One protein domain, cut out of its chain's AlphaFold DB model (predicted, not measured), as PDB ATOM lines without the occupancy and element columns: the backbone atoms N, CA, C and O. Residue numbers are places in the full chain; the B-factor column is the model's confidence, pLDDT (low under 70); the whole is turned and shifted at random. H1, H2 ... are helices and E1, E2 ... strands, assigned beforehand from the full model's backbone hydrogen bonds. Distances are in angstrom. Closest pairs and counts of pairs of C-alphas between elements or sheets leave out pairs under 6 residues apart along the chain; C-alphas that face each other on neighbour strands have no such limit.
ATOM      1  N   ILE A  57     142.599 143.948 119.180       98.75
ATOM      2  CA  ILE A  57     142.137 142.559 119.320       98.75
ATOM      3  C   ILE A  57     140.657 142.506 118.970       98.75
ATOM      4  O   ILE A  57     139.867 143.282 119.495       98.75
ATOM      5  N   LEU A  58     140.271 141.591 118.085       98.69
ATOM      6  CA  LEU A  58     138.886 141.423 117.657       98.69
ATOM      7  C   LEU A  58     138.413 139.991 117.922       98.69
ATOM      8  O   LEU A  58     138.864 139.056 117.257       98.69
ATOM      9  N   TYR A  59     137.451 139.842 118.834       98.56
ATOM     10  CA  TYR A  59     136.676 138.614 119.003       98.56
ATOM     11  C   TYR A  59     135.535 138.610 117.992       98.56
ATOM     12  O   TYR A  59     134.742 139.555 117.923       98.56
ATOM     13  N   GLN A  60     135.475 137.583 117.148       98.00
ATOM     14  CA  GLN A  60     134.590 137.596 115.984       98.00
ATOM     15  C   GLN A  60     134.268 136.208 115.457       98.00
ATOM     16  O   GLN A  60     134.943 135.249 115.797       98.00
ATOM     17  N   ARG A  61     133.298 136.141 114.544       96.75
ATOM     18  CA  ARG A  61     133.010 134.955 113.735       96.75
ATOM     19  C   ARG A  61     132.933 135.327 112.257       96.75
ATOM     20  O   ARG A  61     132.290 136.333 111.919       96.75
ATOM     21  N   GLU A  62     133.531 134.536 111.364       95.00
ATOM     22  CA  GLU A  62     133.533 134.842 109.921       95.00
ATOM     23  C   GLU A  62     132.094 134.921 109.393       95.00
ATOM     24  O   GLU A  62     131.718 135.909 108.752       95.00
ATOM     25  N   GLY A  63     131.252 133.964 109.789       90.31
ATOM     26  CA  GLY A  63     129.827 133.918 109.477       90.31
ATOM     27  C   GLY A  63     128.946 134.930 110.228       90.31
ATOM     28  O   GLY A  63     127.726 134.890 110.075       90.31
ATOM     29  N   CYS A  64     129.479 135.848 111.040       91.62
ATOM     30  CA  CYS A  64     128.668 136.865 111.722       91.62
ATOM     31  C   CYS A  64     128.563 138.167 110.893       91.62
ATOM     32  O   CYS A  64     129.586 138.794 110.597       91.62
ATOM     33  N   PRO A  65     127.346 138.647 110.558       91.00
ATOM     34  CA  PRO A  65     127.169 139.872 109.772       91.00
ATOM     35  C   PRO A  65     127.643 141.132 110.511       91.00
ATOM     36  O   PRO A  65     128.075 142.092 109.877       91.00
ATOM     37  N   PHE A  66     127.591 141.138 111.843       93.69
ATOM     38  CA  PHE A  66     128.066 142.251 112.664       93.69
ATOM     39  C   PHE A  66     129.596 142.297 112.709       93.69
ATOM     40  O   PHE A  66     130.191 143.335 112.427       93.69
ATOM     41  N   SER A  67     130.238 141.148 112.940       95.88
ATOM     42  CA  SER A  67     131.693 140.998 112.851       95.88
ATOM     43  C   SER A  67     132.234 141.388 111.480       95.88
ATOM     44  O   SER A  67     133.250 142.076 111.393       95.88
ATOM     45  N   ARG A  68     131.523 141.024 110.408       93.88
ATOM     46  CA  ARG A  68     131.901 141.397 109.045       93.88
ATOM     47  C   ARG A  68     132.019 142.911 108.863       93.88
ATOM     48  O   ARG A  68     132.985 143.359 108.257       93.88
ATOM     49  N   ARG A  69     131.103 143.710 109.424       94.75
ATOM     50  CA  ARG A  69     131.185 145.185 109.359       94.75
ATOM     51  C   ARG A  69     132.470 145.710 110.003       94.75
ATOM     52  O   ARG A  69     133.095 146.616 109.460       94.75
ATOM     53  N   VAL A  70     132.883 145.123 111.128       97.25
ATOM     54  CA  VAL A  70     134.136 145.491 111.804       97.25
ATOM     55  C   VAL A  70     135.346 145.101 110.955       97.25
ATOM     56  O   VAL A  70     136.224 145.932 110.744       97.25
ATOM     57  N   ARG A  71     135.373 143.891 110.378       97.12
ATOM     58  CA  ARG A  71     136.455 143.470 109.464       97.12
ATOM     59  C   ARG A  71     136.547 144.359 108.221       97.12
ATOM     60  O   ARG A  71     137.643 144.700 107.784       97.12
ATOM     61  N   GLU A  72     135.412 144.796 107.677       95.19
ATOM     62  CA  GLU A  72     135.386 145.763 106.577       95.19
ATOM     63  C   GLU A  72     135.950 147.120 106.993       95.19
ATOM     64  O   GLU A  72     136.688 147.718 106.214       95.19
ATOM     65  N   ALA A  73     135.656 147.593 108.208       95.94
ATOM     66  CA  ALA A  73     136.243 148.817 108.747       95.94
ATOM     67  C   ALA A  73     137.763 148.695 108.912       95.94
ATOM     68  O   ALA A  73     138.486 149.567 108.434       95.94
ATOM     69  N   LEU A  74     138.252 147.595 109.496       97.25
ATOM     70  CA  LEU A  74     139.685 147.312 109.627       97.25
ATOM     71  C   LEU A  74     140.379 147.291 108.256       97.25
ATOM     72  O   LEU A  74     141.412 147.932 108.074       97.25
ATOM     73  N   ALA A  75     139.774 146.639 107.258       95.06
ATOM     74  CA  ALA A  75     140.307 146.603 105.897       95.06
ATOM     75  C   ALA A  75     140.270 147.970 105.199       95.06
ATOM     76  O   ALA A  75     141.211 148.332 104.497       95.06
ATOM     77  N   MET A  76     139.200 148.744 105.388       94.12
ATOM     78  CA  MET A  76     139.084 150.096 104.838       94.12
ATOM     79  C   MET A  76     140.103 151.054 105.442       94.12
ATOM     80  O   MET A  76     140.628 151.906 104.729       94.12
ATOM     81  N   LEU A  77     140.352 150.930 106.740       95.44
ATOM     82  CA  LEU A  77     141.298 151.763 107.462       95.44
ATOM     83  C   LEU A  77     142.730 151.241 107.352       95.44
ATOM     84  O   LEU A  77     143.621 151.971 107.764       95.44
ATOM     85  N   ASP A  78     142.966 150.057 106.771       95.75
ATOM     86  CA  ASP A  78     144.286 149.411 106.676       95.75
ATOM     87  C   ASP A  78     144.922 149.267 108.070       95.75
ATOM     88  O   ASP A  78     146.024 149.753 108.334       95.75
ATOM     89  N   LEU A  79     144.139 148.687 108.987       97.06
ATOM     90  CA  LEU A  79     144.491 148.438 110.383       97.06
ATOM     91  C   LEU A  79     144.727 146.953 110.609       97.06
ATOM     92  O   LEU A  79     143.870 146.128 110.289       97.06
ATOM     93  N   ASP A  80     145.865 146.638 111.212       97.69
ATOM     94  CA  ASP A  80     146.164 145.278 111.632       97.69
ATOM     95  C   ASP A  80     145.417 144.962 112.928       97.69
ATOM     96  O   ASP A  80     145.233 145.824 113.791       97.69
ATOM     97  N   ALA A  81     144.971 143.717 113.056       98.38
ATOM     98  CA  ALA A  81     144.251 143.265 114.237       98.38
ATOM     99  C   ALA A  81     144.539 141.794 114.518       98.38
ATOM    100  O   ALA A  81     144.568 140.965 113.607       98.38
ATOM    101  N   ARG A  82     144.700 141.456 115.794       98.56
ATOM    102  CA  ARG A  82     144.715 140.078 116.262       98.56
ATOM    103  C   ARG A  82     143.285 139.572 116.323       98.56
ATOM    104  O   ARG A  82     142.484 140.019 117.139       98.56
ATOM    105  N   ILE A  83     142.966 138.639 115.447       98.44
ATOM    106  CA  ILE A  83     141.657 138.018 115.375       98.44
ATOM    107  C   ILE A  83     141.624 136.826 116.325       98.44
ATOM    108  O   ILE A  83     142.489 135.952 116.264       98.44
ATOM    109  N   LYS A  84     140.606 136.794 117.184       98.00
ATOM    110  CA  LYS A  84     140.278 135.679 118.071       98.00
ATOM    111  C   LYS A  84     138.930 135.097 117.644       98.00
ATOM    112  O   LYS A  84     137.892 135.693 117.939       98.00
ATOM    113  N   PRO A  85     138.917 133.996 116.875       97.69
ATOM    114  CA  PRO A  85     137.663 133.420 116.415       97.69
ATOM    115  C   PRO A  85     136.783 132.897 117.549       97.69
ATOM    116  O   PRO A  85     137.266 132.206 118.439       97.69
ATOM    117  N   VAL A  86     135.487 133.172 117.477       97.25
ATOM    118  CA  VAL A  86     134.450 132.694 118.397       97.25
ATOM    119  C   VAL A  86     133.330 132.047 117.567       97.25
ATOM    120  O   VAL A  86     132.212 132.582 117.472       97.25
ATOM    121  N   PRO A  87     133.615 130.918 116.887       95.75
ATOM    122  CA  PRO A  87     132.578 130.151 116.211       95.75
ATOM    123  C   PRO A  87     131.540 129.626 117.225       95.75
ATOM    124  O   PRO A  87     131.754 129.630 118.439       95.75
ATOM    125  N   ARG A  88     130.377 129.171 116.758       92.31
ATOM    126  CA  ARG A  88     129.400 128.469 117.606       92.31
ATOM    127  C   ARG A  88     130.061 127.219 118.183       92.31
ATOM    128  O   ARG A  88     130.710 126.475 117.458       92.31
ATOM    129  N   GLY A  89     129.924 127.012 119.490       89.75
ATOM    130  CA  GLY A  89     130.644 125.945 120.191       89.75
ATOM    131  C   GLY A  89     132.121 126.252 120.479       89.75
ATOM    132  O   GLY A  89     132.833 125.348 120.902       89.75
ATOM    133  N   SER A  90     132.583 127.497 120.276       88.44
ATOM    134  CA  SER A  90     133.917 127.960 120.693       88.44
ATOM    135  C   SER A  90     134.183 127.629 122.159       88.44
ATOM    136  O   SER A  90     133.316 127.802 123.019       88.44
ATOM    137  N   VAL A  91     135.405 127.173 122.441       87.25
ATOM    138  CA  VAL A  91     135.821 126.791 123.796       87.25
ATOM    139  C   VAL A  91     136.930 127.702 124.307       87.25
ATOM    140  O   VAL A  91     136.889 128.127 125.462       87.25
ATOM    141  N   ARG A  92     137.931 128.005 123.474       89.94
ATOM    142  CA  ARG A  92     139.131 128.744 123.885       89.94
ATOM    143  C   ARG A  92     138.840 130.229 124.048       89.94
ATOM    144  O   ARG A  92     139.008 130.770 125.138       89.94
ATOM    145  N   HIS A  93     138.381 130.876 122.983       95.31
ATOM    146  CA  HIS A  93     138.174 132.321 122.983       95.31
ATOM    147  C   HIS A  93     136.851 132.719 123.638       95.31
ATOM    148  O   HIS A  93     136.773 133.812 124.183       95.31
ATOM    149  N   ALA A  94     135.844 131.837 123.666       93.50
ATOM    150  CA  ALA A  94     134.610 132.076 124.416       93.50
ATOM    151  C   ALA A  94     134.873 132.265 125.921       93.50
ATOM    152  O   ALA A  94     134.346 133.197 126.517       93.50
ATOM    153  N   ARG A  95     135.726 131.431 126.534       94.19
ATOM    154  CA  ARG A  95     136.095 131.571 127.958       94.19
ATOM    155  C   ARG A  95     136.782 132.900 128.244       94.19
ATOM    156  O   ARG A  95     136.462 133.560 129.225       94.19
ATOM    157  N   GLU A  96     137.720 133.276 127.380       95.31
ATOM    158  CA  GLU A  96     138.421 134.552 127.488       95.31
ATOM    159  C   GLU A  96     137.461 135.737 127.329       95.31
ATOM    160  O   GLU A  96     137.521 136.688 128.102       95.31
ATOM    161  N   LEU A  97     136.548 135.655 126.359       96.75
ATOM    162  CA  LEU A  97     135.555 136.688 126.099       96.75
ATOM    163  C   LEU A  97     134.593 136.863 127.281       96.75
ATOM    164  O   LEU A  97     134.417 137.986 127.735       96.75
ATOM    165  N   ILE A  98     134.072 135.769 127.848       96.25
ATOM    166  CA  ILE A  98     133.216 135.811 129.047       96.25
ATOM    167  C   ILE A  98     133.954 136.454 130.219       96.25
ATOM    168  O   ILE A  98     133.381 137.274 130.928       96.25
ATOM    169  N   ALA A  99     135.226 136.108 130.431       95.31
ATOM    170  CA  ALA A  99     136.016 136.715 131.499       95.31
ATOM    171  C   ALA A  99     136.202 138.230 131.297       95.31
ATOM    172  O   ALA A  99     136.315 138.968 132.273       95.31
ATOM    173  N   LEU A 100     136.223 138.688 130.043       94.44
ATOM    174  CA  LEU A 100     136.411 140.087 129.681       94.44
ATOM    175  C   LEU A 100     135.113 140.911 129.733       94.44
ATOM    176  O   LEU A 100     135.152 142.070 130.139       94.44
ATOM    177  N   THR A 101     133.985 140.354 129.287       95.88
ATOM    178  CA  THR A 101     132.738 141.110 129.056       95.88
ATOM    179  C   THR A 101     131.535 140.604 129.848       95.88
ATOM    180  O   THR A 101     130.518 141.290 129.902       95.88
ATOM    181  N   GLY A 102     131.628 139.421 130.456       95.00
ATOM    182  CA  GLY A 102     130.519 138.741 131.127       95.00
ATOM    183  C   GLY A 102     129.595 137.941 130.200       95.00
ATOM    184  O   GLY A 102     128.701 137.267 130.703       95.00
ATOM    185  N   ASP A 103     129.806 137.967 128.878       93.62
ATOM    186  CA  ASP A 103     128.991 137.246 127.887       93.62
ATOM    187  C   ASP A 103     129.847 136.784 126.684       93.62
ATOM    188  O   ASP A 103     131.026 137.108 126.573       93.62
ATOM    189  N   ILE A 104     129.264 136.016 125.765       93.31
ATOM    190  CA  ILE A 104     129.860 135.526 124.513       93.31
ATOM    191  C   ILE A 104     129.383 136.302 123.275       93.31
ATOM    192  O   ILE A 104     129.579 135.846 122.143       93.31
ATOM    193  N   GLU A 105     128.727 137.450 123.459       94.75
ATOM    194  CA  GLU A 105     128.273 138.276 122.341       94.75
ATOM    195  C   GLU A 105     129.447 138.822 121.523       94.75
ATOM    196  O   GLU A 105     130.464 139.261 122.050       94.75
ATOM    197  N   ILE A 106     129.294 138.799 120.198       96.56
ATOM    198  CA  ILE A 106     130.308 139.238 119.238       96.56
ATOM    199  C   ILE A 106     129.695 140.174 118.186       96.56
ATOM    200  O   ILE A 106     128.533 139.997 117.803       96.56
ATOM    201  N   PRO A 107     130.478 141.097 117.601       98.00
ATOM    202  CA  PRO A 107     131.913 141.313 117.810       98.00
ATOM    203  C   PRO A 107     132.253 142.088 119.087       98.00
ATOM    204  O   PRO A 107     131.510 142.983 119.476       98.00
ATOM    205  N   VAL A 108     133.445 141.825 119.631       98.69
ATOM    206  CA  VAL A 108     134.075 142.655 120.672       98.69
ATOM    207  C   VAL A 108     135.448 143.109 120.200       98.69
ATOM    208  O   VAL A 108     136.260 142.285 119.776       98.69
ATOM    209  N   LEU A 109     135.704 144.416 120.266       98.75
ATOM    210  CA  LEU A 109     137.012 145.008 119.989       98.75
ATOM    211  C   LEU A 109     137.672 145.425 121.303       98.75
ATOM    212  O   LEU A 109     137.067 146.146 122.094       98.75
ATOM    213  N   VAL A 110     138.927 145.035 121.494       98.69
ATOM    214  CA  VAL A 110     139.813 145.606 122.508       98.69
ATOM    215  C   VAL A 110     140.808 146.510 121.804       98.69
ATOM    216  O   VAL A 110     141.452 146.100 120.832       98.69
ATOM    217  N   ASP A 111     140.938 147.729 122.308       98.44
ATOM    218  CA  ASP A 111     141.980 148.666 121.914       98.44
ATOM    219  C   ASP A 111     142.895 148.915 123.120       98.44
ATOM    220  O   ASP A 111     142.558 149.737 123.980       98.44
ATOM    221  N   PRO A 112     144.026 148.188 123.219       97.81
ATOM    222  CA  PRO A 112     144.927 148.299 124.363       97.81
ATOM    223  C   PRO A 112     145.528 149.698 124.503       97.81
ATOM    224  O   PRO A 112     145.588 150.221 125.611       97.81
ATOM    225  N   ALA A 113     145.857 150.345 123.379       95.75
ATOM    226  CA  ALA A 113     146.460 151.676 123.369       95.75
ATOM    227  C   ALA A 113     145.535 152.746 123.977       95.75
ATOM    228  O   ALA A 113     146.008 153.768 124.469       95.75
ATOM    229  N   MET A 114     144.223 152.507 123.941       95.94
ATOM    230  CA  MET A 114     143.201 153.389 124.513       95.94
ATOM    231  C   MET A 114     142.607 152.849 125.823       95.94
ATOM    232  O   MET A 114     141.797 153.530 126.445       95.94
ATOM    233  N   GLY A 115     142.973 151.633 126.240       96.81
ATOM    234  CA  GLY A 115     142.433 150.983 127.434       96.81
ATOM    235  C   GLY A 115     140.928 150.696 127.370       96.81
ATOM    236  O   GLY A 115     140.272 150.703 128.411       96.81
ATOM    237  N   VAL A 116     140.358 150.469 126.177       97.75
ATOM    238  CA  VAL A 116     138.906 150.258 126.005       97.75
ATOM    239  C   VAL A 116     138.550 148.867 125.487       97.75
ATOM    240  O   VAL A 116     139.258 148.274 124.669       97.75
ATOM    241  N   VAL A 117     137.385 148.382 125.927       98.25
ATOM    242  CA  VAL A 117     136.714 147.170 125.440       98.25
ATOM    243  C   VAL A 117     135.325 147.564 124.948       98.25
ATOM    244  O   VAL A 117     134.532 148.137 125.693       98.25
ATOM    245  N   LEU A 118     135.022 147.280 123.684       97.94
ATOM    246  CA  LEU A 118     133.800 147.718 123.012       97.94
ATOM    247  C   LEU A 118     133.028 146.503 122.494       97.94
ATOM    248  O   LEU A 118     133.521 145.802 121.615       97.94
ATOM    249  N   ALA A 119     131.812 146.280 123.005       94.31
ATOM    250  CA  ALA A 119     130.968 145.129 122.649       94.31
ATOM    251  C   ALA A 119     129.805 145.451 121.686       94.31
ATOM    252  O   ALA A 119     129.103 144.560 121.220       94.31
ATOM    253  N   SER A 120     129.601 146.726 121.339       93.62
ATOM    254  CA  SER A 120     128.604 147.138 120.344       93.62
ATOM    255  C   SER A 120     129.265 147.411 119.001       93.62
ATOM    256  O   SER A 120     130.224 148.175 118.921       93.62
ATOM    257  N   THR A 121     128.715 146.861 117.914       95.56
ATOM    258  CA  THR A 121     129.277 147.086 116.571       95.56
ATOM    259  C   THR A 121     129.321 148.564 116.199       95.56
ATOM    260  O   THR A 121     130.294 149.005 115.598       95.56
ATOM    261  N   ASP A 122     128.301 149.347 116.551       95.00
ATOM    262  CA  ASP A 122     128.274 150.765 116.185       95.00
ATOM    263  C   ASP A 122     129.258 151.584 117.031       95.00
ATOM    264  O   ASP A 122     129.911 152.476 116.492       95.00
ATOM    265  N   ALA A 123     129.455 151.215 118.303       96.75
ATOM    266  CA  ALA A 123     130.497 151.796 119.151       96.75
ATOM    267  C   ALA A 123     131.904 151.464 118.625       96.75
ATOM    268  O   ALA A 123     132.743 152.352 118.512       96.75
ATOM    269  N   ILE A 124     132.135 150.211 118.217       98.19
ATOM    270  CA  ILE A 124     133.388 149.777 117.584       98.19
ATOM    271  C   ILE A 124     133.662 150.599 116.320       98.19
ATOM    272  O   ILE A 124     134.758 151.121 116.139       98.19
ATOM    273  N   LEU A 125     132.675 150.729 115.428       96.75
ATOM    274  CA  LEU A 125     132.840 151.499 114.197       96.75
ATOM    275  C   LEU A 125     133.106 152.978 114.493       96.75
ATOM    276  O   LEU A 125     134.011 153.553 113.893       96.75
ATOM    277  N   ALA A 126     132.352 153.587 115.409       96.62
ATOM    278  CA  ALA A 126     132.573 154.971 115.814       96.62
ATOM    279  C   ALA A 126     134.004 155.172 116.331       96.62
ATOM    280  O   ALA A 126     134.709 156.031 115.807       96.62
ATOM    281  N   HIS A 127     134.462 154.311 117.243       97.69
ATOM    282  CA  HIS A 127     135.819 154.326 117.792       97.69
ATOM    283  C   HIS A 127     136.892 154.228 116.703       97.69
ATOM    284  O   HIS A 127     137.764 155.090 116.599       97.69
ATOM    285  N   LEU A 128     136.795 153.224 115.824       97.31
ATOM    286  CA  LEU A 128     137.774 153.014 114.756       97.31
ATOM    287  C   LEU A 128     137.873 154.222 113.817       97.31
ATOM    288  O   LEU A 128     138.973 154.637 113.452       97.31
ATOM    289  N   PHE A 129     136.740 154.807 113.420       95.75
ATOM    290  CA  PHE A 129     136.760 155.974 112.540       95.75
ATOM    291  C   PHE A 129     137.170 157.253 113.270       95.75
ATOM    292  O   PHE A 129     137.828 158.083 112.646       95.75
ATOM    293  N   GLN A 130     136.837 157.407 114.552       95.38
ATOM    294  CA  GLN A 130     137.244 158.540 115.382       95.38
ATOM    295  C   GLN A 130     138.750 158.583 115.612       95.38
ATOM    296  O   GLN A 130     139.360 159.625 115.387       95.38
ATOM    297  N   HIS A 131     139.351 157.464 116.006       95.44
ATOM    298  CA  HIS A 131     140.752 157.432 116.424       95.44
ATOM    299  C   HIS A 131     141.719 157.077 115.291       95.44
ATOM    300  O   HIS A 131     142.863 157.525 115.293       95.44
ATOM    301  N   TYR A 132     141.262 156.320 114.289       96.25
ATOM    302  CA  TYR A 132     142.123 155.795 113.223       96.25
ATOM    303  C   TYR A 132     141.655 156.161 111.805       96.25
ATOM    304  O   TYR A 132     142.263 155.732 110.816       96.25
ATOM    305  N   GLY A 133     140.607 156.981 111.691       93.19
ATOM    306  CA  GLY A 133     140.044 157.509 110.445       93.19
ATOM    307  C   GLY A 133     139.815 159.026 110.500       93.19
ATOM    308  O   GLY A 133     140.618 159.757 111.067       93.19
ATOM    309  N   ARG A 134     138.723 159.505 109.880       84.31
ATOM    310  CA  ARG A 134     138.333 160.935 109.828       84.31
ATOM    311  C   ARG A 134     137.159 161.313 110.744       84.31
ATOM    312  O   ARG A 134     136.469 162.293 110.486       84.31
ATOM    313  N   GLY A 135     136.832 160.492 111.734       87.06
ATOM    314  CA  GLY A 135     135.700 160.727 112.636       87.06
ATOM    315  C   GLY A 135     134.328 160.302 112.122       87.06
ATOM    316  O   GLY A 135     133.416 160.142 112.924       87.06
ATOM    317  N   HIS A 136     134.151 160.058 110.821       88.00
ATOM    318  CA  HIS A 136     132.849 159.671 110.271       88.00
ATOM    319  C   HIS A 136     132.810 158.206 109.823       88.00
ATOM    320  O   HIS A 136     133.623 157.760 109.015       88.00
ATOM    321  N   VAL A 137     131.793 157.461 110.268       89.94
ATOM    322  CA  VAL A 137     131.524 156.097 109.780       89.94
ATOM    323  C   VAL A 137     130.835 156.163 108.407       89.94
ATOM    324  O   VAL A 137     129.733 156.722 108.323       89.94
ATOM    325  N   PRO A 138     131.422 155.586 107.337       88.44
ATOM    326  CA  PRO A 138     130.834 155.544 105.998       88.44
ATOM    327  C   PRO A 138     129.471 154.848 105.963       88.44
ATOM    328  O   PRO A 138     129.282 153.815 106.602       88.44
ATOM    329  N   LEU A 139     128.543 155.364 105.148       84.06
ATOM    330  CA  LEU A 139     127.154 154.880 105.077       84.06
ATOM    331  C   LEU A 139     127.045 153.369 104.822       84.06
ATOM    332  O   LEU A 139     126.272 152.691 105.487       84.06
ATOM    333  N   ARG A 140     127.888 152.809 103.945       81.44
ATOM    334  CA  ARG A 140     127.919 151.361 103.651       81.44
ATOM    335  C   ARG A 140     128.224 150.468 104.862       81.44
ATOM    336  O   ARG A 140     127.847 149.300 104.878       81.44
ATOM    337  N   LEU A 141     128.915 151.004 105.870       82.31
ATOM    338  CA  LEU A 141     129.184 150.291 107.116       82.31
ATOM    339  C   LEU A 141     128.041 150.436 108.117       82.31
ATOM    340  O   LEU A 141     127.999 149.667 109.065       82.31
ATOM    341  N   ARG A 142     127.095 151.359 107.917       81.12
ATOM    342  CA  ARG A 142     125.866 151.472 108.720       81.12
ATOM    343  C   ARG A 142     124.772 150.502 108.260       81.12
ATOM    344  O   ARG A 142     123.784 150.326 108.952       81.12
ATOM    345  N   ASP A 143     124.942 149.852 107.108       76.62
ATOM    346  CA  ASP A 143     123.961 148.905 106.577       76.62
ATOM    347  C   ASP A 143     124.135 147.486 107.153       76.62
ATOM    348  O   ASP A 143     125.060 146.730 106.818       76.62
ATOM    349  N   HIS A 144     123.184 147.113 108.010       73.75
ATOM    350  CA  HIS A 144     123.099 145.799 108.643       73.75
ATOM    351  C   HIS A 144     122.291 144.785 107.814       73.75
ATOM    352  O   HIS A 144     122.448 143.578 108.009       73.75
ATOM    353  N   VAL A 145     121.420 145.241 106.909       69.38
ATOM    354  CA  VAL A 145     120.465 144.388 106.185       69.38
ATOM    355  C   VAL A 145     121.190 143.594 105.110       69.38
ATOM    356  O   VAL A 145     121.106 142.363 105.085       69.38
ATOM    357  N   THR A 146     121.986 144.270 104.280       66.62
ATOM    358  CA  THR A 146     122.780 143.590 103.245       66.62
ATOM    359  C   THR A 146     123.839 142.677 103.856       66.62
ATOM    360  O   THR A 146     124.111 141.611 103.310       66.62
ATOM    361  N   SER A 147     124.386 143.028 105.029       64.31
ATOM    362  CA  SER A 147     125.284 142.147 105.795       64.31
ATOM    363  C   SER A 147     124.599 140.827 106.154       64.31
ATOM    364  O   SER A 147     125.140 139.758 105.877       64.31
ATOM    365  N   LYS A 148     123.390 140.891 106.733       72.56
ATOM    366  CA  LYS A 148     122.610 139.706 107.123       72.56
ATOM    367  C   LYS A 148     122.246 138.840 105.916       72.56
ATOM    368  O   LYS A 148     122.388 137.620 105.989       72.56
ATOM    369  N   LEU A 149     121.806 139.449 104.811       69.31
ATOM    370  CA  LEU A 149     121.486 138.722 103.578       69.31
ATOM    371  C   LEU A 149     122.725 138.023 103.007       69.31
ATOM    372  O   LEU A 149     122.675 136.835 102.699       69.31
ATOM    373  N   ALA A 150     123.854 138.727 102.941       67.31
ATOM    374  CA  ALA A 150     125.101 138.187 102.420       67.31
ATOM    375  C   ALA A 150     125.618 136.990 103.240       67.31
ATOM    376  O   ALA A 150     126.137 136.039 102.665       67.31
ATOM    377  N   THR A 151     125.441 137.000 104.566       69.25
ATOM    378  CA  THR A 151     125.748 135.844 105.422       69.25
ATOM    379  C   THR A 151     124.844 134.644 105.125       69.25
ATOM    380  O   THR A 151     125.335 133.518 105.068       69.25
ATOM    381  N   LYS A 152     123.536 134.851 104.909       71.62
ATOM    382  CA  LYS A 152     122.594 133.754 104.609       71.62
ATOM    383  C   LYS A 152     122.939 133.016 103.313       71.62
ATOM    384  O   LYS A 152     122.746 131.808 103.240       71.62
ATOM    385  N   LEU A 153     123.514 133.713 102.331       73.75
ATOM    386  CA  LEU A 153     123.981 133.110 101.076       73.75
ATOM    387  C   LEU A 153     125.112 132.088 101.275       73.75
ATOM    388  O   LEU A 153     125.409 131.334 100.354       73.75
ATOM    389  N   ARG A 154     125.749 132.051 102.454       76.81
ATOM    390  CA  ARG A 154     126.927 131.217 102.719       76.81
ATOM    391  C   ARG A 154     126.624 129.873 103.397       76.81
ATOM    392  O   ARG A 154     127.552 129.196 103.824       76.81
ATOM    393  N   GLN A 155     125.346 129.484 103.485       74.38
ATOM    394  CA  GLN A 155     124.889 128.142 103.899       74.38
ATOM    395  C   GLN A 155     125.532 127.589 105.193       74.38
ATOM    396  O   GLN A 155     125.682 126.386 105.348       74.38
ATOM    397  N   GLY A 156     125.925 128.452 106.135       73.12
ATOM    398  CA  GLY A 156     126.484 128.025 107.422       73.12
ATOM    399  C   GLY A 156     128.009 127.858 107.492       73.12
ATOM    400  O   GLY A 156     128.511 127.609 108.581       73.12
ATOM    401  N   ARG A 157     128.775 128.057 106.408       76.00
ATOM    402  CA  ARG A 157     130.253 128.023 106.496       76.00
ATOM    403  C   ARG A 157     130.800 129.158 107.368       76.00
ATOM    404  O   ARG A 157     130.249 130.265 107.364       76.00
ATOM    405  N   GLY A 158     131.870 128.884 108.114       78.69
ATOM    406  CA  GLY A 158     132.446 129.823 109.079       78.69
ATOM    407  C   GLY A 158     131.525 130.121 110.268       78.69
ATOM    408  O   GLY A 158     131.573 131.232 110.801       78.69
ATOM    409  N   GLN A 159     130.609 129.204 110.612       84.12
ATOM    410  CA  GLN A 159     129.708 129.359 111.761       84.12
ATOM    411  C   GLN A 159     130.074 128.462 112.932       84.12
ATOM    412  O   GLN A 159     130.028 128.941 114.059       84.12
ATOM    413  N   ASP A 160     130.376 127.190 112.689       89.69
ATOM    414  CA  ASP A 160     130.487 126.181 113.739       89.69
ATOM    415  C   ASP A 160     131.946 125.794 113.972       89.69
ATOM    416  O   ASP A 160     132.718 125.585 113.037       89.69
ATOM    417  N   GLY A 161     132.324 125.747 115.245       90.44
ATOM    418  CA  GLY A 161     133.661 125.379 115.666       90.44
ATOM    419  C   GLY A 161     133.829 123.872 115.596       90.44
ATOM    420  O   GLY A 161     132.878 123.116 115.808       90.44
ATOM    421  N   ARG A 162     135.053 123.424 115.340       90.25
ATOM    422  CA  ARG A 162     135.400 122.002 115.368       90.25
ATOM    423  C   ARG A 162     136.728 121.758 116.077       90.25
ATOM    424  O   ARG A 162     137.550 122.670 116.165       90.25
ATOM    425  N   PRO A 163     136.949 120.535 116.591       90.06
ATOM    426  CA  PRO A 163     138.146 120.215 117.353       90.06
ATOM    427  C   PRO A 163     139.436 120.506 116.583       90.06
ATOM    428  O   PRO A 163     139.592 120.136 115.416       90.06
ATOM    429  N   SER A 164     140.379 121.147 117.264       93.00
ATOM    430  CA  SER A 164     141.662 121.535 116.691       93.00
ATOM    431  C   SER A 164     142.697 121.819 117.780       93.00
ATOM    432  O   SER A 164     142.369 122.051 118.951       93.00
ATOM    433  N   ILE A 165     143.962 121.857 117.384       91.88
ATOM    434  CA  ILE A 165     145.085 122.231 118.242       91.88
ATOM    435  C   ILE A 165     145.410 123.706 118.008       91.88
ATOM    436  O   ILE A 165     145.422 124.174 116.873       91.88
ATOM    437  N   ALA A 166     145.649 124.447 119.088       90.06
ATOM    438  CA  ALA A 166     146.025 125.850 118.991       90.06
ATOM    439  C   ALA A 166     147.468 125.984 118.470       90.06
ATOM    440  O   ALA A 166     148.328 125.187 118.856       90.06
ATOM    441  N   PRO A 167     147.763 126.995 117.639       92.56
ATOM    442  CA  PRO A 167     149.122 127.248 117.198       92.56
ATOM    443  C   PRO A 167     149.959 127.780 118.371       92.56
ATOM    444  O   PRO A 167     149.471 128.543 119.206       92.56
ATOM    445  N   SER A 168     151.231 127.381 118.446       91.25
ATOM    446  CA  SER A 168     152.147 127.816 119.514       91.25
ATOM    447  C   SER A 168     152.610 129.269 119.353       91.25
ATOM    448  O   SER A 168     153.028 129.905 120.321       91.25
ATOM    449  N   ARG A 169     152.518 129.808 118.132       91.00
ATOM    450  CA  ARG A 169     152.737 131.217 117.787       91.00
ATOM    451  C   ARG A 169     151.571 131.713 116.939       91.00
ATOM    452  O   ARG A 169     150.921 130.924 116.264       91.00
ATOM    453  N   ALA A 170     151.294 133.014 116.974       89.00
ATOM    454  CA  ALA A 170     150.216 133.577 116.168       89.00
ATOM    455  C   ALA A 170     150.512 133.391 114.671       89.00
ATOM    456  O   ALA A 170     151.576 133.787 114.200       89.00
ATOM    457  N   LEU A 171     149.555 132.817 113.940       98.12
ATOM    458  CA  LEU A 171     149.578 132.795 112.478       98.12
ATOM    459  C   LEU A 171     149.412 134.217 111.942       98.12
ATOM    460  O   LEU A 171     148.778 135.048 112.594       98.12
ATOM    461  N   GLU A 172     149.893 134.495 110.736       98.38
ATOM    462  CA  GLU A 172     149.704 135.804 110.108       98.38
ATOM    463  C   GLU A 172     149.024 135.667 108.752       98.38
ATOM    464  O   GLU A 172     149.508 134.968 107.867       98.38
ATOM    465  N   LEU A 173     147.895 136.352 108.571       98.50
ATOM    466  CA  LEU A 173     147.134 136.352 107.327       98.50
ATOM    467  C   LEU A 173     147.211 137.725 106.668       98.50
ATOM    468  O   LEU A 173     146.560 138.675 107.115       98.50
ATOM    469  N   THR A 174     147.925 137.802 105.548       98.44
ATOM    470  CA  THR A 174     147.874 138.959 104.652       98.44
ATOM    471  C   THR A 174     146.828 138.719 103.568       98.44
ATOM    472  O   THR A 174     146.873 137.745 102.817       98.44
ATOM    473  N   GLY A 175     145.842 139.606 103.486       96.00
ATOM    474  CA  GLY A 175     144.676 139.457 102.614       96.00
ATOM    475  C   GLY A 175     143.720 140.625 102.803       96.00
ATOM    476  O   GLY A 175     144.092 141.626 103.391       96.00
ATOM    477  N   TYR A 176     142.484 140.559 102.318       93.06
ATOM    478  CA  TYR A 176     141.499 141.609 102.623       93.06
ATOM    479  C   TYR A 176     140.073 141.063 102.670       93.06
ATOM    480  O   TYR A 176     139.779 140.000 102.122       93.06
ATOM    481  N   GLU A 177     139.176 141.785 103.343       92.75
ATOM    482  CA  GLU A 177     137.829 141.298 103.669       92.75
ATOM    483  C   GLU A 177     137.019 140.918 102.421       92.75
ATOM    484  O   GLU A 177     136.458 139.826 102.351       92.75
ATOM    485  N   ALA A 178     137.024 141.772 101.395       88.62
ATOM    486  CA  ALA A 178     136.255 141.532 100.177       88.62
ATOM    487  C   ALA A 178     136.825 140.431  99.263       88.62
ATOM    488  O   ALA A 178     136.132 140.026  98.330       88.62
ATOM    489  N   SER A 179     138.054 139.949  99.491       90.50
ATOM    490  CA  SER A 179     138.651 138.873  98.687       90.50
ATOM    491  C   SER A 179     137.956 137.535  98.972       90.50
ATOM    492  O   SER A 179     138.026 137.059 100.110       90.50
ATOM    493  N   PRO A 180     137.349 136.881  97.962       89.38
ATOM    494  CA  PRO A 180     136.728 135.568  98.138       89.38
ATOM    495  C   PRO A 180     137.734 134.502  98.589       89.38
ATOM    496  O   PRO A 180     137.449 133.727  99.493       89.38
ATOM    497  N   ALA A 181     138.951 134.521  98.038       89.62
ATOM    498  CA  ALA A 181     140.024 133.617  98.444       89.62
ATOM    499  C   ALA A 181     140.445 133.845  99.908       89.62
ATOM    500  O   ALA A 181     140.612 132.890 100.660       89.62
ATOM    501  N   SER A 182     140.549 135.108 100.349       95.31
ATOM    502  CA  SER A 182     140.829 135.403 101.764       95.31
ATOM    503  C   SER A 182     139.678 134.975 102.677       95.31
ATOM    504  O   SER A 182     139.937 134.575 103.806       95.31
ATOM    505  N   ARG A 183     138.421 135.040 102.212       94.62
ATOM    506  CA  ARG A 183     137.262 134.547 102.969       94.62
ATOM    507  C   ARG A 183     137.357 133.048 103.226       94.62
ATOM    508  O   ARG A 183     137.169 132.658 104.365       94.62
ATOM    509  N   LEU A 184     137.711 132.237 102.226       93.88
ATOM    510  CA  LEU A 184     137.883 130.788 102.418       93.88
ATOM    511  C   LEU A 184     138.901 130.479 103.523       93.88
ATOM    512  O   LEU A 184     138.641 129.660 104.396       93.88
ATOM    513  N   VAL A 185     140.032 131.191 103.530       97.38
ATOM    514  CA  VAL A 185     141.052 131.030 104.576       97.38
ATOM    515  C   VAL A 185     140.522 131.451 105.945       97.38
ATOM    516  O   VAL A 185     140.747 130.750 106.926       97.38
ATOM    517  N   ARG A 186     139.799 132.576 106.025       97.81
ATOM    518  CA  ARG A 186     139.190 133.027 107.283       97.81
ATOM    519  C   ARG A 186     138.121 132.070 107.792       97.81
ATOM    520  O   ARG A 186     138.100 131.842 108.988       97.81
ATOM    521  N   GLU A 187     137.290 131.492 106.922       95.69
ATOM    522  CA  GLU A 187     136.331 130.439 107.290       95.69
ATOM    523  C   GLU A 187     137.070 129.265 107.950       95.69
ATOM    524  O   GLU A 187     136.726 128.884 109.062       95.69
ATOM    525  N   THR A 188     138.153 128.772 107.337       96.00
ATOM    526  CA  THR A 188     138.961 127.681 107.907       96.00
ATOM    527  C   THR A 188     139.606 128.053 109.246       96.00
ATOM    528  O   THR A 188     139.538 127.271 110.190       96.00
ATOM    529  N   LEU A 189     140.220 129.239 109.354       97.38
ATOM    530  CA  LEU A 189     140.803 129.731 110.612       97.38
ATOM    531  C   LEU A 189     139.741 129.866 111.712       97.38
ATOM    532  O   LEU A 189     140.024 129.589 112.875       97.38
ATOM    533  N   ASP A 190     138.534 130.294 111.343       96.94
ATOM    534  CA  ASP A 190     137.432 130.534 112.266       96.94
ATOM    535  C   ASP A 190     136.842 129.231 112.808       96.94
ATOM    536  O   ASP A 190     136.765 129.060 114.021       96.94
ATOM    537  N   GLU A 191     136.530 128.283 111.922       95.25
ATOM    538  CA  GLU A 191     136.014 126.953 112.276       95.25
ATOM    539  C   GLU A 191     137.016 126.157 113.122       95.25
ATOM    540  O   GLU A 191     136.627 125.440 114.041       95.25
ATOM    541  N   LEU A 192     138.316 126.303 112.849       95.25
ATOM    542  CA  LEU A 192     139.380 125.695 113.651       95.25
ATOM    543  C   LEU A 192     139.714 126.497 114.915       95.25
ATOM    544  O   LEU A 192     140.622 126.113 115.650       95.25
ATOM    545  N   GLU A 193     139.025 127.601 115.189       95.88
ATOM    546  CA  GLU A 193     139.270 128.452 116.350       95.88
ATOM    547  C   GLU A 193     140.762 128.840 116.499       95.88
ATOM    548  O   GLU A 193     141.338 128.770 117.591       95.88
ATOM    549  N   LEU A 194     141.416 129.191 115.384       96.50
ATOM    550  CA  LEU A 194     142.843 129.525 115.335       96.50
ATOM    551  C   LEU A 194     143.030 131.043 115.411       96.50
ATOM    552  O   LEU A 194     142.549 131.755 114.527       96.50
ATOM    553  N   PRO A 195     143.724 131.575 116.431       97.06
ATOM    554  CA  PRO A 195     144.028 132.995 116.490       97.06
ATOM    555  C   PRO A 195     145.075 133.373 115.435       97.06
ATOM    556  O   PRO A 195     146.035 132.637 115.197       97.06
ATOM    557  N   TYR A 196     144.917 134.549 114.831       98.31
ATOM    558  CA  TYR A 196     145.847 135.044 113.815       98.31
ATOM    559  C   TYR A 196     145.960 136.568 113.829       98.31
ATOM    560  O   TYR A 196     145.032 137.279 114.209       98.31
ATOM    561  N   LEU A 197     147.100 137.090 113.387       98.56
ATOM    562  CA  LEU A 197     147.267 138.492 113.041       98.56
ATOM    563  C   LEU A 197     146.732 138.721 111.625       98.56
ATOM    564  O   LEU A 197     147.261 138.187 110.652       98.56
ATOM    565  N   SER A 198     145.675 139.514 111.496       98.25
ATOM    566  CA  SER A 198     145.190 139.980 110.202       98.25
ATOM    567  C   SER A 198     145.984 141.206 109.772       98.25
ATOM    568  O   SER A 198     146.018 142.199 110.501       98.25
ATOM    569  N   ARG A 199     146.571 141.144 108.573       97.31
ATOM    570  CA  ARG A 199     147.215 142.274 107.897       97.31
ATOM    571  C   ARG A 199     146.451 142.633 106.622       97.31
ATOM    572  O   ARG A 199     146.690 142.035 105.567       97.31
ATOM    573  N   PRO A 200     145.484 143.568 106.685       96.50
ATOM    574  CA  PRO A 200     144.704 143.922 105.512       96.50
ATOM    575  C   PRO A 200     145.559 144.517 104.389       96.50
ATOM    576  O   PRO A 200     146.277 145.480 104.591       96.50
ATOM    577  N   LEU A 201     145.439 144.010 103.169       95.81
ATOM    578  CA  LEU A 201     146.149 144.520 101.996       95.81
ATOM    579  C   LEU A 201     145.174 144.788 100.844       95.81
ATOM    580  O   LEU A 201     145.353 144.346  99.704       95.81
ATOM    581  N   ALA A 202     144.093 145.509 101.150       92.88
ATOM    582  CA  ALA A 202     143.058 145.843 100.177       92.88
ATOM    583  C   ALA A 202     143.615 146.739  99.048       92.88
ATOM    584  O   ALA A 202     144.576 147.487  99.263       92.88
ATOM    585  N   PRO A 203     143.021 146.714  97.839       91.44
ATOM    586  CA  PRO A 203     143.303 147.694  96.790       91.44
ATOM    587  C   PRO A 203     143.389 149.132  97.326       91.44
ATOM    588  O   PRO A 203     142.576 149.537  98.157       91.44
ATOM    589  N   HIS A 204     144.360 149.903  96.832       91.69
ATOM    590  CA  HIS A 204     144.736 151.243  97.320       91.69
ATOM    591  C   HIS A 204     145.373 151.304  98.716       91.69
ATOM    592  O   HIS A 204     145.641 152.405  99.194       91.69
ATOM    593  N   SER A 205     145.660 150.172  99.372       93.62
ATOM    594  CA  SER A 205     146.536 150.203 100.549       93.62
ATOM    595  C   SER A 205     147.916 150.734 100.133       93.62
ATOM    596  O   SER A 205     148.493 150.223  99.165       93.62
ATOM    597  N   PRO A 206     148.473 151.733 100.838       92.75
ATOM    598  CA  PRO A 206     149.804 152.251 100.537       92.75
ATOM    599  C   PRO A 206     150.904 151.234 100.862       92.75
ATOM    600  O   PRO A 206     152.013 151.353 100.343       92.75
ATOM    601  N   ARG A 207     150.587 150.190 101.643       94.25
ATOM    602  CA  ARG A 207     151.502 149.082 101.943       94.25
ATOM    603  C   ARG A 207     151.767 148.182 100.739       94.25
ATOM    604  O   ARG A 207     152.768 147.485 100.727       94.25
ATOM    605  N   ARG A 208     150.929 148.220  99.692       94.31
ATOM    606  CA  ARG A 208     151.060 147.325  98.522       94.31
ATOM    607  C   ARG A 208     152.386 147.476  97.781       94.31
ATOM    608  O   ARG A 208     152.904 146.481  97.296       94.31
ATOM    609  N   ARG A 209     152.933 148.695  97.683       94.44
ATOM    610  CA  ARG A 209     154.223 148.916  97.009       94.44
ATOM    611  C   ARG A 209     155.377 148.303  97.803       94.44
ATOM    612  O   ARG A 209     156.207 147.635  97.201       94.44
ATOM    613  N   ALA A 210     155.412 148.533  99.116       94.56
ATOM    614  CA  ALA A 210     156.420 147.947  99.999       94.56
ATOM    615  C   ALA A 210     156.303 146.418 100.014       94.56
ATOM    616  O   ALA A 210     157.271 145.737  99.711       94.56
ATOM    617  N   TYR A 211     155.082 145.901 100.185       94.81
ATOM    618  CA  TYR A 211     154.794 144.468 100.120       94.81
ATOM    619  C   TYR A 211     155.293 143.827  98.818       94.81
ATOM    620  O   TYR A 211     155.945 142.792  98.854       94.81
ATOM    621  N   PHE A 212     155.037 144.442  97.656       93.38
ATOM    622  CA  PHE A 212     155.537 143.910  96.386       93.38
ATOM    623  C   PHE A 212     157.065 143.930  96.293       93.38
ATOM    624  O   PHE A 212     157.649 143.007  95.734       93.38
ATOM    625  N   ALA A 213     157.706 144.983  96.804       94.38
ATOM    626  CA  ALA A 213     159.161 145.096  96.793       94.38
ATOM    627  C   ALA A 213     159.827 144.038  97.687       94.38
ATOM    628  O   ALA A 213     160.878 143.522  97.323       94.38
ATOM    629  N   GLU A 214     159.203 143.706  98.819       91.62
ATOM    630  CA  GLU A 214     159.682 142.707  99.779       91.62
ATOM    631  C   GLU A 214     159.402 141.271  99.308       91.62
ATOM    632  O   GLU A 214     160.308 140.444  99.254       91.62
ATOM    633  N   GLU A 215     158.162 140.968  98.916       90.25
ATOM    634  CA  GLU A 215     157.735 139.596  98.595       90.25
ATOM    635  C   GLU A 215     157.970 139.217  97.119       90.25
ATOM    636  O   GLU A 215     157.956 138.040  96.749       90.25
ATOM    637  N   GLY A 216     158.138 140.204  96.231       91.88
ATOM    638  CA  GLY A 216     158.277 139.998  94.784       91.88
ATOM    639  C   GLY A 216     156.997 139.522  94.079       91.88
ATOM    640  O   GLY A 216     157.035 139.152  92.905       91.88
ATOM    641  N   THR A 217     155.856 139.499  94.777       90.69
ATOM    642  CA  THR A 217     154.547 139.094  94.247       90.69
ATOM    643  C   THR A 217     153.410 139.862  94.926       90.69
ATOM    644  O   THR A 217     153.539 140.325  96.052       90.69
ATOM    645  N   MET A 218     152.274 140.000  94.236       91.31
ATOM    646  CA  MET A 218     151.015 140.515  94.805       91.31
ATOM    647  C   MET A 218     149.989 139.401  95.057       91.31
ATOM    648  O   MET A 218     148.796 139.682  95.205       91.31
ATOM    649  N   GLU A 219     150.429 138.145  95.055       90.50
ATOM    650  CA  GLU A 219     149.560 136.998  95.284       90.50
ATOM    651  C   GLU A 219     148.988 137.020  96.708       90.50
ATOM    652  O   GLU A 219     149.711 137.179  97.691       90.50
ATOM    653  N   LEU A 220     147.660 136.904  96.803       93.56
ATOM    654  CA  LEU A 220     146.894 136.944  98.046       93.56
ATOM    655  C   LEU A 220     145.768 135.895  97.999       93.56
ATOM    656  O   LEU A 220     145.199 135.667  96.928       93.56
ATOM    657  N   PRO A 221     145.343 135.339  99.147       97.38
ATOM    658  CA  PRO A 221     145.913 135.540 100.482       97.38
ATOM    659  C   PRO A 221     147.307 134.910 100.635       97.38
ATOM    660  O   PRO A 221     147.626 133.950  99.937       97.38
ATOM    661  N   ARG A 222     148.097 135.445 101.570       97.75
ATOM    662  CA  ARG A 222     149.363 134.880 102.064       97.75
ATOM    663  C   ARG A 222     149.181 134.524 103.537       97.75
ATOM    664  O   ARG A 222     148.711 135.371 104.299       97.75
ATOM    665  N   LEU A 223     149.540 133.305 103.927       98.31
ATOM    666  CA  LEU A 223     149.585 132.874 105.325       98.31
ATOM    667  C   LEU A 223     151.034 132.604 105.723       98.31
ATOM    668  O   LEU A 223     151.742 131.890 105.015       98.31
ATOM    669  N   GLU A 224     151.440 133.135 106.866       97.94
ATOM    670  CA  GLU A 224     152.683 132.776 107.538       97.94
ATOM    671  C   GLU A 224     152.385 131.959 108.788       97.94
ATOM    672  O   GLU A 224     151.501 132.310 109.578       97.94
ATOM    673  N   ASP A 225     153.144 130.883 108.962       97.31
ATOM    674  CA  ASP A 225     153.204 130.132 110.208       97.31
ATOM    675  C   ASP A 225     154.618 130.258 110.797       97.31
ATOM    676  O   ASP A 225     155.536 129.549 110.366       97.31
ATOM    677  N   PRO A 226     154.816 131.148 111.786       94.75
ATOM    678  CA  PRO A 226     156.127 131.372 112.384       94.75
ATOM    679  C   PRO A 226     156.646 130.200 113.222       94.75
ATOM    680  O   PRO A 226     157.834 130.167 113.545       94.75
ATOM    681  N   ALA A 227     155.778 129.277 113.650       91.81
ATOM    682  CA  ALA A 227     156.199 128.098 114.401       91.81
ATOM    683  C   ALA A 227     156.776 127.033 113.461       91.81
ATOM    684  O   ALA A 227     157.768 126.392 113.799       91.81
ATOM    685  N   ALA A 228     156.184 126.884 112.275       91.00
ATOM    686  CA  ALA A 228     156.667 125.982 111.234       91.00
ATOM    687  C   ALA A 228     157.725 126.614 110.309       91.00
ATOM    688  O   ALA A 228     158.392 125.896 109.568       91.00
ATOM    689  N   GLY A 229     157.883 127.943 110.326       94.12
ATOM    690  CA  GLY A 229     158.815 128.662 109.452       94.12
ATOM    691  C   GLY A 229     158.395 128.650 107.981       94.12
ATOM    692  O   GLY A 229     159.251 128.702 107.096       94.12
ATOM    693  N   ILE A 230     157.088 128.551 107.707       92.06
ATOM    694  CA  ILE A 230     156.561 128.449 106.343       92.06
ATOM    695  C   ILE A 230     155.743 129.673 105.941       92.06
ATOM    696  O   ILE A 230     155.078 130.315 106.753       92.06
ATOM    697  N   THR A 231     155.746 129.944 104.639       95.25
ATOM    698  CA  THR A 231     154.876 130.926 103.990       95.25
ATOM    699  C   THR A 231     154.140 130.253 102.840       95.25
ATOM    700  O   THR A 231     154.749 129.576 102.009       95.25
ATOM    701  N   LEU A 232     152.824 130.437 102.795       94.06
ATOM    702  CA  LEU A 232     151.929 129.848 101.805       94.06
ATOM    703  C   LEU A 232     151.118 130.933 101.104       94.06
ATOM    704  O   LEU A 232     150.750 131.938 101.710       94.06
ATOM    705  N   TYR A 233     150.789 130.683  99.841       93.19
ATOM    706  CA  TYR A 233     150.005 131.575  98.994       93.19
ATOM    707  C   TYR A 233     148.779 130.856  98.440       93.19
ATOM    708  O   TYR A 233     148.814 129.652  98.180       93.19
ATOM    709  N   GLY A 234     147.701 131.611  98.246       88.31
ATOM    710  CA  GLY A 234     146.469 131.115  97.649       88.31
ATOM    711  C   GLY A 234     145.613 130.297  98.619       88.31
ATOM    712  O   GLY A 234     146.093 129.572  99.490       88.31
ATOM    713  N   ALA A 235     144.292 130.408  98.465       89.75
ATOM    714  CA  ALA A 235     143.348 129.832  99.419       89.75
ATOM    715  C   ALA A 235     143.470 128.306  99.556       89.75
ATOM    716  O   ALA A 235     143.470 127.804 100.672       89.75
ATOM    717  N   SER A 236     143.610 127.568  98.449       87.50
ATOM    718  CA  SER A 236     143.627 126.098  98.488       87.50
ATOM    719  C   SER A 236     144.815 125.537  99.275       87.50
ATOM    720  O   SER A 236     144.629 124.691 100.158       87.50
ATOM    721  N   ALA A 237     146.028 126.033  99.001       87.81
ATOM    722  CA  ALA A 237     147.235 125.587  99.691       87.81
ATOM    723  C   ALA A 237     147.166 125.919 101.185       87.81
ATOM    724  O   ALA A 237     147.447 125.059 102.020       87.81
ATOM    725  N   ILE A 238     146.715 127.135 101.509       95.81
ATOM    726  CA  ILE A 238     146.563 127.606 102.885       95.81
ATOM    727  C   ILE A 238     145.513 126.785 103.642       95.81
ATOM    728  O   ILE A 238     145.829 126.229 104.690       95.81
ATOM    729  N   CYS A 239     144.289 126.653 103.120       93.19
ATOM    730  CA  CYS A 239     143.238 125.865 103.765       93.19
ATOM    731  C   CYS A 239     143.705 124.420 103.967       93.19
ATOM    732  O   CYS A 239     143.650 123.910 105.077       93.19
ATOM    733  N   SER A 240     144.262 123.781 102.932       89.75
ATOM    734  CA  SER A 240     144.745 122.399 103.036       89.75
ATOM    735  C   SER A 240     145.847 122.235 104.091       89.75
ATOM    736  O   SER A 240     145.908 121.205 104.758       89.75
ATOM    737  N   TYR A 241     146.726 123.229 104.246       94.69
ATOM    738  CA  TYR A 241     147.734 123.241 105.303       94.69
ATOM    739  C   TYR A 241     147.112 123.356 106.697       94.69
ATOM    740  O   TYR A 241     147.444 122.552 107.567       94.69
ATOM    741  N   LEU A 242     146.202 124.314 106.896       95.44
ATOM    742  CA  LEU A 242     145.537 124.529 108.181       95.44
ATOM    743  C   LEU A 242     144.782 123.276 108.631       95.44
ATOM    744  O   LEU A 242     144.920 122.857 109.776       95.44
ATOM    745  N   GLU A 243     144.063 122.637 107.706       93.00
ATOM    746  CA  GLU A 243     143.361 121.377 107.955       93.00
ATOM    747  C   GLU A 243     144.310 120.282 108.445       93.00
ATOM    748  O   GLU A 243     144.124 119.729 109.522       93.00
ATOM    749  N   ARG A 244     145.373 119.991 107.687       92.00
ATOM    750  CA  ARG A 244     146.311 118.912 108.040       92.00
ATOM    751  C   ARG A 244     147.091 119.185 109.328       92.00
ATOM    752  O   ARG A 244     147.488 118.249 110.022       92.00
ATOM    753  N   THR A 245     147.370 120.454 109.613       92.94
ATOM    754  CA  THR A 245     148.268 120.852 110.705       92.94
ATOM    755  C   THR A 245     147.522 121.023 112.018       92.94
ATOM    756  O   THR A 245     148.022 120.603 113.065       92.94
ATOM    757  N   TYR A 246     146.324 121.604 111.966       94.38
ATOM    758  CA  TYR A 246     145.614 122.062 113.153       94.38
ATOM    759  C   TYR A 246     144.298 121.337 113.413       94.38
ATOM    760  O   TYR A 246     143.911 121.248 114.577       94.38
ATOM    761  N   ALA A 247     143.614 120.802 112.398       91.81
ATOM    762  CA  ALA A 247     142.374 120.067 112.631       91.81
ATOM    763  C   ALA A 247     142.637 118.748 113.367       91.81
ATOM    764  O   ALA A 247     143.623 118.053 113.113       91.81
TER     765      ALA A 247
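What this domain is: This is residues 57 to 247 of the 280 residues of an uncharacterized protein of Sandaracinus amylolyticus (UniProt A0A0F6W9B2). One strongly twisted sheet of eight strands runs through the domain in two four-strand halves, E4 E3 E1 E2 and E6 E5 E7 E8, joined where E2 and E6 run side by side. Two helix pairs, H1 with H3 and H6 with H8, pack on one face, one pair over each half; H2 covers part of the other face, H5 packs on H1, and H7 lies off the sheet. The 191 printed residues, with eight named helices and eight named strands, run E1 H1 E2 H2 E3 E4 H3 H4 H5 E5 H6 E6 H7 E7 E8 H8; the sheet, E4 E3 E1 E2 E6 E5 E7 E8, is mixed, and so is the class. The whole is compact, with a radius of gyration of the C-alphas of 15.9 A and spans of 39 by 37 by 35 A.

How they stand to each other: E2, residues 81 to 85, and E6, residues 196 to 200, are antiparallel, with N 83 and O 196 2.8 A apart. E1, residues 57 to 60, is parallel to E2, with N 58 and O 82 at 2.9 A; E5, residues 171 to 175, is parallel to E6, with N 173 and O 197 at 2.8 A. E3, residues 108 to 111, and E4, residues 116 to 118, form a hairpin, as do E7, residues 222 to 225, and E8, residues 230 to 233; N 109 and O 118 are 2.9 A apart, as are N 223 and O 232. H1, residues 65 to 77, and H6, residues 180 to 191, make strand-helix-strand units, a helix between two parallel neighbour strands, E1 H1 E2 and E5 H6 E6, with right-handed crossovers. In three layers, helices on both faces, H1, H6, H3, residues 121 to 132, and H8, residues 235 to 246, lie on one face and H2, residues 92 to 101, on the other. H1 touches H3 at a shallow tilt of 7 degrees, the same way, closest at C-alphas 66 and 121, 6.3 A; H6 touches H8 likewise at 12 degrees, C-alphas 181 and 235, 5.1 A. With residues 65 to 69 alone H1 touches H5, residues 145 to 152, closest at C-alphas 65 and 147, 5.0 A. H1 only just touches H4, residues 139 to 142, with 3 pairs of C-alphas within 8 A, closest at C-alphas 69 and 141, 5.9 A. H7, residues 207 to 215, is not on the sheet and touches no helix. Every O i to N i+4 pair is within hydrogen-bond range in H1, H3, H5, H6, H7 and H8; H2 has 5 of 6, and H4 is too short.

Where its parts are: E1 begins at C-alpha 57 (142.137, 142.559, 119.320), and H8 ends at C-alpha 246 (145.614, 122.062, 113.153). H1 is 18.6 A long, H6 16.6 A, and H3 and H8 15.9 A each.

The domain as a whole: The farthest C-alphas, of Gly 102 and Gly 216, are 45.7 A apart. The printed part has no cut; the link from H5 to E5, residues 153 to 170, is long. Mean pLDDT of the printed part is 92.2; residues 145 to 147 and 149 to 151 are under 70.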